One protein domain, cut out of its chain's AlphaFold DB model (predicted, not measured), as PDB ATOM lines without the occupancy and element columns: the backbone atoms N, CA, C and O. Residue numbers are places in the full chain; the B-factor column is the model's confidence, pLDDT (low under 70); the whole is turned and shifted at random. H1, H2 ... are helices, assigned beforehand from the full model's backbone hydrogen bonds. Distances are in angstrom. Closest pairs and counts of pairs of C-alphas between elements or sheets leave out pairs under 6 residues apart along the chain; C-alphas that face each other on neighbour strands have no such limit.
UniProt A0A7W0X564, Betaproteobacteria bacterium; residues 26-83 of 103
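Overview. This is residues 26 to 83 of the 103 residues of a protein of Betaproteobacteria bacterium (UniProt A0A7W0X564). The longest helix, H1, and H4 meet near their last residues as a V; H3 packs on H4 and short H2 on H1, a ring of four helices nearly closed between H2 and H3. The printed part has 58 residues, all helix in class, with H1, H2, H3, H4 along the chain and no named strand. It is compact, with a radius of gyration of the C-alphas of 9.9 A, and spans 26 by 20 by 19 A.

Along the chain. Find C-alpha 26 at (-93.387, -135.394, 3.224); from there H1, residues 26 to 39, runs 20.0 A. H2 is residues 47 to 51, 6.0 A, and H3 residues 58 to 66, 12.0 A. H4, residues 71 to 82, runs 16.4 A to C-alpha 82 at (-106.071, -129.891, 10.057).

Arrangement. H1 touches H4, whose residues 77 to 82 alone take part, at a steep tilt of 56 degrees, opposite ways; the closest C-alphas, Ala 36 and His 80, are 4.7 A apart. H1 touches H2, closest at the C-alphas of Ala 30 and Leu 50, 5.9 A. H4 touches H3 with residues 74 to 78 alone, closest at the C-alphas of Val 74 and Leu 62, 6.3 A. H2 and H3 are close but not clearly touching, with the C-alphas of Ala 49 and Leu 65 7.8 A apart; H1 and H3 are near each other. H2 and H4 are apart. In H1, H2, H3 and H4 every O i to N i+4 pair is within hydrogen-bond range.

Size, cuts and confidence. Look to the C-alphas of Ala 27 and Asp 70, the two farthest apart, at 26.8 A. The printed part has no cut and no long link. Low confidence, pLDDT under 70, is found at residues 81 to 83.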
ATOM      1  N   PHE A  26     -93.548-134.565   2.029       88.62
ATOM      2  CA  PHE A  26     -93.387-135.394   3.224       88.62
ATOM      3  C   PHE A  26     -93.255-134.545   4.487       88.62
ATOM      4  O   PHE A  26     -93.935-134.800   5.479       88.62
ATOM      5  N   ALA A  27     -92.432-133.494   4.442       86.31
ATOM      6  CA  ALA A  27     -92.200-132.620   5.589       86.31
ATOM      7  C   ALA A  27     -93.490-131.953   6.105       86.31
ATOM      8  O   ALA A  27     -93.674-131.820   7.316       86.31
ATOM      9  N   GLY A  28     -94.393-131.565   5.197       85.88
ATOM     10  CA  GLY A  28     -95.683-130.974   5.548       85.88
ATOM     11  C   GLY A  28     -96.616-131.994   6.198       85.88
ATOM     12  O   GLY A  28     -97.110-131.761   7.301       85.88
ATOM     13  N   ILE A  29     -96.786-133.157   5.559       86.44
ATOM     14  CA  ILE A  29     -97.624-134.252   6.076       86.44
ATOM     15  C   ILE A  29     -97.122-134.727   7.446       86.44
ATOM     16  O   ILE A  29     -97.899-134.811   8.399       86.44
ATOM     17  N   ALA A  30     -95.819-134.984   7.570       91.00
ATOM     18  CA  ALA A  30     -95.193-135.422   8.813       91.00
ATOM     19  C   ALA A  30     -95.389-134.397   9.941       91.00
ATOM     20  O   ALA A  30     -95.675-134.778  11.075       91.00
ATOM     21  N   GLY A  31     -95.282-133.098   9.641       89.44
ATOM     22  CA  GLY A  31     -95.536-132.025  10.604       89.44
ATOM     23  C   GLY A  31     -96.972-132.029  11.138       89.44
ATOM     24  O   GLY A  31     -97.172-131.989  12.353       89.44
ATOM     25  N   CYS A  32     -97.964-132.138  10.252       88.38
ATOM     26  CA  CYS A  32     -99.380-132.205  10.629       88.38
ATOM     27  C   CYS A  32     -99.698-133.437  11.487       88.38
ATOM     28  O   CYS A  32    -100.370-133.323  12.513       88.38
ATOM     29  N   ILE A  33     -99.188-134.613  11.104       90.31
ATOM     30  CA  ILE A  33     -99.416-135.856  11.855       90.31
ATOM     31  C   ILE A  33     -98.768-135.776  13.240       90.31
ATOM     32  O   ILE A  33     -99.419-136.075  14.239       90.31
ATOM     33  N   ARG A  34     -97.515-135.314  13.331       93.62
ATOM     34  CA  ARG A  34     -96.832-135.117  14.621       93.62
ATOM     35  C   ARG A  34     -97.593-134.173  15.536       93.62
ATOM     36  O   ARG A  34     -97.690-134.441  16.729       93.62
ATOM     37  N   HIS A  35     -98.133-133.085  14.988       90.25
ATOM     38  CA  HIS A  35     -98.940-132.153  15.764       90.25
ATOM     39  C   HIS A  35    -100.167-132.849  16.367       90.25
ATOM     40  O   HIS A  35    -100.389-132.753  17.572       90.25
ATOM     41  N   ALA A  36    -100.896-133.625  15.562       88.31
ATOM     42  CA  ALA A  36    -102.047-134.389  16.032       88.31
ATOM     43  C   ALA A  36    -101.691-135.408  17.126       88.31
ATOM     44  O   ALA A  36    -102.362-135.467  18.156       88.31
ATOM     45  N   LEU A  37    -100.617-136.180  16.930       92.00
ATOM     46  CA  LEU A  37    -100.158-137.162  17.916       92.00
ATOM     47  C   LEU A  37     -99.731-136.489  19.225       92.00
ATOM     48  O   LEU A  37    -100.140-136.928  20.298       92.00
ATOM     49  N   ALA A  38     -98.996-135.376  19.152       91.94
ATOM     50  CA  ALA A  38     -98.582-134.617  20.328       91.94
ATOM     51  C   ALA A  38     -99.781-134.062  21.117       91.94
ATOM     52  O   ALA A  38     -99.797-134.146  22.347       91.94
ATOM     53  N   SER A  39    -100.819-133.556  20.441       88.31
ATOM     54  CA  SER A  39    -102.059-133.109  21.096       88.31
ATOM     55  C   SER A  39    -102.789-134.238  21.825       88.31
ATOM     56  O   SER A  39    -103.425-133.995  22.849       88.31
ATOM     57  N   LEU A  40    -102.646-135.473  21.345       89.88
ATOM     58  CA  LEU A  40    -103.171-136.684  21.978       89.88
ATOM     59  C   LEU A  40    -102.208-137.328  22.987       89.88
ATOM     60  O   LEU A  40    -102.524-138.380  23.535       89.88
ATOM     61  N   GLN A  41    -101.054-136.706  23.250       93.00
ATOM     62  CA  GLN A  41     -99.996-137.242  24.115       93.00
ATOM     63  C   GLN A  41     -99.448-138.602  23.639       93.00
ATOM     64  O   GLN A  41     -99.025-139.436  24.441       93.00
ATOM     65  N   ILE A  42     -99.439-138.824  22.324       90.94
ATOM     66  CA  ILE A  42     -98.885-140.014  21.676       90.94
ATOM     67  C   ILE A  42     -97.459-139.704  21.213       90.94
ATOM     68  O   ILE A  42     -97.182-138.626  20.683       90.94
ATOM     69  N   ALA A  43     -96.545-140.650  21.432       92.88
ATOM     70  CA  ALA A  43     -95.145-140.509  21.042       92.88
ATOM     71  C   ALA A  43     -94.979-140.408  19.514       92.88
ATOM     72  O   ALA A  43     -95.738-141.014  18.759       92.88
ATOM     73  N   ASP A  44     -93.957-139.669  19.068       93.81
ATOM     74  CA  ASP A  44     -93.595-139.589  17.649       93.81
ATOM     75  C   ASP A  44     -93.140-140.974  17.147       93.81
ATOM     76  O   ASP A  44     -92.176-141.525  17.690       93.81
ATOM     77  N   PRO A  45     -93.806-141.550  16.130       90.50
ATOM     78  CA  PRO A  45     -93.472-142.866  15.598       90.50
ATOM     79  C   PRO A  45     -92.221-142.857  14.696       90.50
ATOM     80  O   PRO A  45     -91.761-143.923  14.289       90.50
ATOM     81  N   GLY A  46     -91.658-141.682  14.391       95.00
ATOM     82  CA  GLY A  46     -90.458-141.520  13.571       95.00
ATOM     83  C   GLY A  46     -90.736-141.445  12.067       95.00
ATOM     84  O   GLY A  46     -91.803-141.813  11.577       95.00
ATOM     85  N   ASP A  47     -89.747-140.956  11.311       92.56
ATOM     86  CA  ASP A  47     -89.893-140.655   9.880       92.56
ATOM     87  C   ASP A  47     -90.303-141.868   9.034       92.56
ATOM     88  O   ASP A  47     -91.095-141.714   8.111       92.56
ATOM     89  N   ASP A  48     -89.805-143.069   9.337       91.88
ATOM     90  CA  ASP A  48     -90.105-144.267   8.543       91.88
ATOM     91  C   ASP A  48     -91.585-144.661   8.634       91.88
ATOM     92  O   ASP A  48     -92.213-144.960   7.618       91.88
ATOM     93  N   ALA A  49     -92.174-144.570   9.829       90.88
ATOM     94  CA  ALA A  49     -93.603-144.785  10.026       90.88
ATOM     95  C   ALA A  49     -94.439-143.664   9.384       90.88
ATOM     96  O   ALA A  49     -95.481-143.922   8.780       90.88
ATOM     97  N   LEU A  50     -93.967-142.414   9.457       91.94
ATOM     98  CA  LEU A  50     -94.648-141.271   8.846       91.94
ATOM     99  C   LEU A  50     -94.593-141.306   7.313       91.94
ATOM    100  O   LEU A  50     -95.542-140.873   6.665       91.94
ATOM    101  N   ARG A  51     -93.530-141.850   6.707       90.25
ATOM    102  CA  ARG A  51     -93.436-142.004   5.245       90.25
ATOM    103  C   ARG A  51     -94.492-142.957   4.702       90.25
ATOM    104  O   ARG A  51     -95.018-142.708   3.625       90.25
ATOM    105  N   ALA A  52     -94.862-143.986   5.466       88.50
ATOM    106  CA  ALA A  52     -95.959-144.883   5.101       88.50
ATOM    107  C   ALA A  52     -97.330-144.179   5.059       88.50
ATOM    108  O   ALA A  52     -98.276-144.714   4.489       88.50
ATOM    109  N   CYS A  53     -97.440-142.976   5.634       86.00
ATOM    110  CA  CYS A  53     -98.661-142.175   5.624       86.00
ATOM    111  C   CYS A  53     -98.792-141.278   4.383       86.00
ATOM    112  O   CYS A  53     -99.834-140.647   4.208       86.00
ATOM    113  N   VAL A  54     -97.755-141.192   3.539       84.62
ATOM    114  CA  VAL A  54     -97.777-140.414   2.293       84.62
ATOM    115  C   VAL A  54     -98.456-141.233   1.197       84.62
ATOM    116  O   VAL A  54     -97.956-142.287   0.812       84.62
ATOM    117  N   GLY A  55     -99.590-140.742   0.686       80.44
ATOM    118  CA  GLY A  55    -100.361-141.379  -0.387       80.44
ATOM    119  C   GLY A  55    -101.711-141.956   0.061       80.44
ATOM    120  O   GLY A  55    -102.725-141.612  -0.549       80.44
ATOM    121  N   PRO A  56    -101.781-142.797   1.116       83.06
ATOM    122  CA  PRO A  56    -103.052-143.296   1.629       83.06
ATOM    123  C   PRO A  56    -103.962-142.179   2.165       83.06
ATOM    124  O   PRO A  56    -103.479-141.133   2.612       83.06
ATOM    125  N   PRO A  57    -105.290-142.391   2.196       87.75
ATOM    126  CA  PRO A  57    -106.209-141.473   2.856       87.75
ATOM    127  C   PRO A  57    -105.816-141.252   4.323       87.75
ATOM    128  O   PRO A  57    -105.615-142.208   5.067       87.75
ATOM    129  N   MET A  58    -105.796-139.997   4.780       87.38
ATOM    130  CA  MET A  58    -105.314-139.629   6.126       87.38
ATOM    131  C   MET A  58    -105.948-140.448   7.265       87.38
ATOM    132  O   MET A  58    -105.276-140.819   8.222       87.38
ATOM    133  N   ARG A  59    -107.241-140.783   7.161       90.19
ATOM    134  CA  ARG A  59    -107.940-141.619   8.155       90.19
ATOM    135  C   ARG A  59    -107.354-143.026   8.266       90.19
ATOM    136  O   ARG A  59    -107.300-143.574   9.360       90.19
ATOM    137  N   GLU A  60    -106.939-143.613   7.150       90.19
ATOM    138  CA  GLU A  60    -106.310-144.934   7.117       90.19
ATOM    139  C   GLU A  60    -104.914-144.886   7.746       90.19
ATOM    140  O   GLU A  60    -104.594-145.708   8.606       90.19
ATOM    141  N   SER A  61    -104.136-143.856   7.411       90.06
ATOM    142  CA  SER A  61    -102.838-143.579   8.031       90.06
ATOM    143  C   SER A  61    -102.956-143.423   9.553       90.06
ATOM    144  O   SER A  61    -102.243-144.085  10.307       90.06
ATOM    145  N   LEU A  62    -103.918-142.624  10.029       90.31
ATOM    146  CA  LEU A  62    -104.151-142.414  11.459       90.31
ATOM    147  C   LEU A  62    -104.593-143.693  12.176       90.31
ATOM    148  O   LEU A  62    -104.094-143.968  13.260       90.31
ATOM    149  N   ARG A  63    -105.467-144.516  11.585       93.00
ATOM    150  CA  ARG A  63    -105.850-145.814  12.176       93.00
ATOM    151  C   ARG A  63    -104.642-146.719  12.402       93.00
ATOM    152  O   ARG A  63    -104.540-147.344  13.456       93.00
ATOM    153  N   THR A  64    -103.733-146.766  11.428       90.75
ATOM    154  CA  THR A  64    -102.496-147.553  11.508       90.75
ATOM    155  C   THR A  64    -101.574-147.025  12.604       90.75
ATOM    156  O   THR A  64    -101.117-147.800  13.438       90.75
ATOM    157  N   LEU A  65    -101.351-145.707  12.658       89.69
ATOM    158  CA  LEU A  65    -100.484-145.082  13.663       89.69
ATOM    159  C   LEU A  65    -101.041-145.173  15.088       89.69
ATOM    160  O   LEU A  65    -100.289-145.378  16.035       89.69
ATOM    161  N   LEU A  66    -102.356-145.029  15.243       90.62
ATOM    162  CA  LEU A  66    -103.039-145.109  16.535       90.62
ATOM    163  C   LEU A  66    -103.256-146.557  16.995       90.62
ATOM    164  O   LEU A  66    -103.662-146.775  18.134       90.62
ATOM    165  N   GLY A  67    -103.064-147.540  16.107       90.94
ATOM    166  CA  GLY A  67    -103.403-148.940  16.365       90.94
ATOM    167  C   GLY A  67    -104.883-149.147  16.711       90.94
ATOM    168  O   GLY A  67    -105.224-150.099  17.413       90.94
ATOM    169  N   SER A  68    -105.766-148.245  16.267       87.31
ATOM    170  CA  SER A  68    -107.168-148.200  16.681       87.31
ATOM    171  C   SER A  68    -108.102-147.940  15.506       87.31
ATOM    172  O   SER A  68    -107.843-147.113  14.633       87.31
ATOM    173  N   ALA A  69    -109.228-148.650  15.513       89.38
ATOM    174  CA  ALA A  69    -110.333-148.460  14.584       89.38
ATOM    175  C   ALA A  69    -111.444-147.559  15.150       89.38
ATOM    176  O   ALA A  69    -112.451-147.378  14.464       89.38
ATOM    177  N   ASP A  70    -111.280-147.036  16.371       93.38
ATOM    178  CA  ASP A  70    -112.263-146.175  17.026       93.38
ATOM    179  C   ASP A  70    -112.463-144.880  16.217       93.38
ATOM    180  O   ASP A  70    -111.540-144.060  16.128       93.38
ATOM    181  N   PRO A  71    -113.651-144.671  15.620       90.19
ATOM    182  CA  PRO A  71    -113.910-143.502  14.795       90.19
ATOM    183  C   PRO A  71    -113.802-142.195  15.588       90.19
ATOM    184  O   PRO A  71    -113.365-141.196  15.028       90.19
ATOM    185  N   THR A  72    -114.132-142.177  16.883       93.06
ATOM    186  CA  THR A  72    -114.038-140.953  17.691       93.06
ATOM    187  C   THR A  72    -112.585-140.538  17.886       93.06
ATOM    188  O   THR A  72    -112.250-139.364  17.710       93.06
ATOM    189  N   LEU A  73    -111.705-141.492  18.192       89.81
ATOM    190  CA  LEU A  73    -110.278-141.227  18.345       89.81
ATOM    191  C   LEU A  73    -109.640-140.783  17.020       89.81
ATOM    192  O   LEU A  73    -108.883-139.813  16.998       89.81
ATOM    193  N   VAL A  74    -109.981-141.451  15.913       91.69
ATOM    194  CA  VAL A  74    -109.459-141.127  14.575       91.69
ATOM    195  C   VAL A  74    -109.908-139.741  14.118       91.69
ATOM    196  O   VAL A  74    -109.075-138.969  13.649       91.69
ATOM    197  N   GLU A  75    -111.185-139.384  14.278       90.75
ATOM    198  CA  GLU A  75    -111.669-138.046  13.912       90.75
ATOM    199  C   GLU A  75    -111.101-136.965  14.839       90.75
ATOM    200  O   GLU A  75    -110.799-135.865  14.381       90.75
ATOM    201  N   THR A  76    -110.871-137.278  16.118       89.00
ATOM    202  CA  THR A  76    -110.178-136.360  17.031       89.00
ATOM    203  C   THR A  76    -108.750-136.106  16.550       89.00
ATOM    204  O   THR A  76    -108.342-134.951  16.451       89.00
ATOM    205  N   ALA A  77    -107.992-137.146  16.197       86.94
ATOM    206  CA  ALA A  77    -106.649-136.993  15.635       86.94
ATOM    207  C   ALA A  77    -106.670-136.208  14.311       86.94
ATOM    208  O   ALA A  77    -105.868-135.296  14.108       86.94
ATOM    209  N   LEU A  78    -107.627-136.513  13.431       89.06
ATOM    210  CA  LEU A  78    -107.781-135.834  12.149       89.06
ATOM    211  C   LEU A  78    -108.049-134.335  12.334       89.06
ATOM    212  O   LEU A  78    -107.375-133.522  11.705       89.06
ATOM    213  N   ALA A  79    -108.951-133.964  13.246       86.75
ATOM    214  CA  ALA A  79    -109.265-132.570  13.551       86.75
ATOM    215  C   ALA A  79    -108.037-131.776  14.029       86.75
ATOM    216  O   ALA A  79    -107.899-130.600  13.699       86.75
ATOM    217  N   HIS A  80    -107.114-132.412  14.756       83.94
ATOM    218  CA  HIS A  80    -105.856-131.774  15.148       83.94
ATOM    219  C   HIS A  80    -104.867-131.662  13.982       83.94
ATOM    220  O   HIS A  80    -104.137-130.682  13.902       83.94
ATOM    221  N   SER A  81    -104.852-132.616  13.049       67.31
ATOM    222  CA  SER A  81    -103.953-132.564  11.882       67.31
ATOM    223  C   SER A  81    -104.294-131.430  10.904       67.31
ATOM    224  O   SER A  81    -103.405-130.913  10.227       67.31
ATOM    225  N   THR A  82    -105.566-131.016  10.863       67.88
ATOM    226  CA  THR A  82    -106.071-129.891  10.057       67.88
ATOM    227  C   THR A  82    -106.175-128.589  10.847       67.88
ATOM    228  O   THR A  82    -106.368-127.527  10.250       67.88
ATOM    229  N   ALA A  83    -106.042-128.643  12.179       58.12
ATOM    230  CA  ALA A  83    -105.912-127.464  13.024       58.12
ATOM    231  C   ALA A  83    -104.589-126.785  12.670       58.12
ATOM    232  O   ALA A  83    -103.519-127.107  13.180       58.12
TER     233      ALA A  83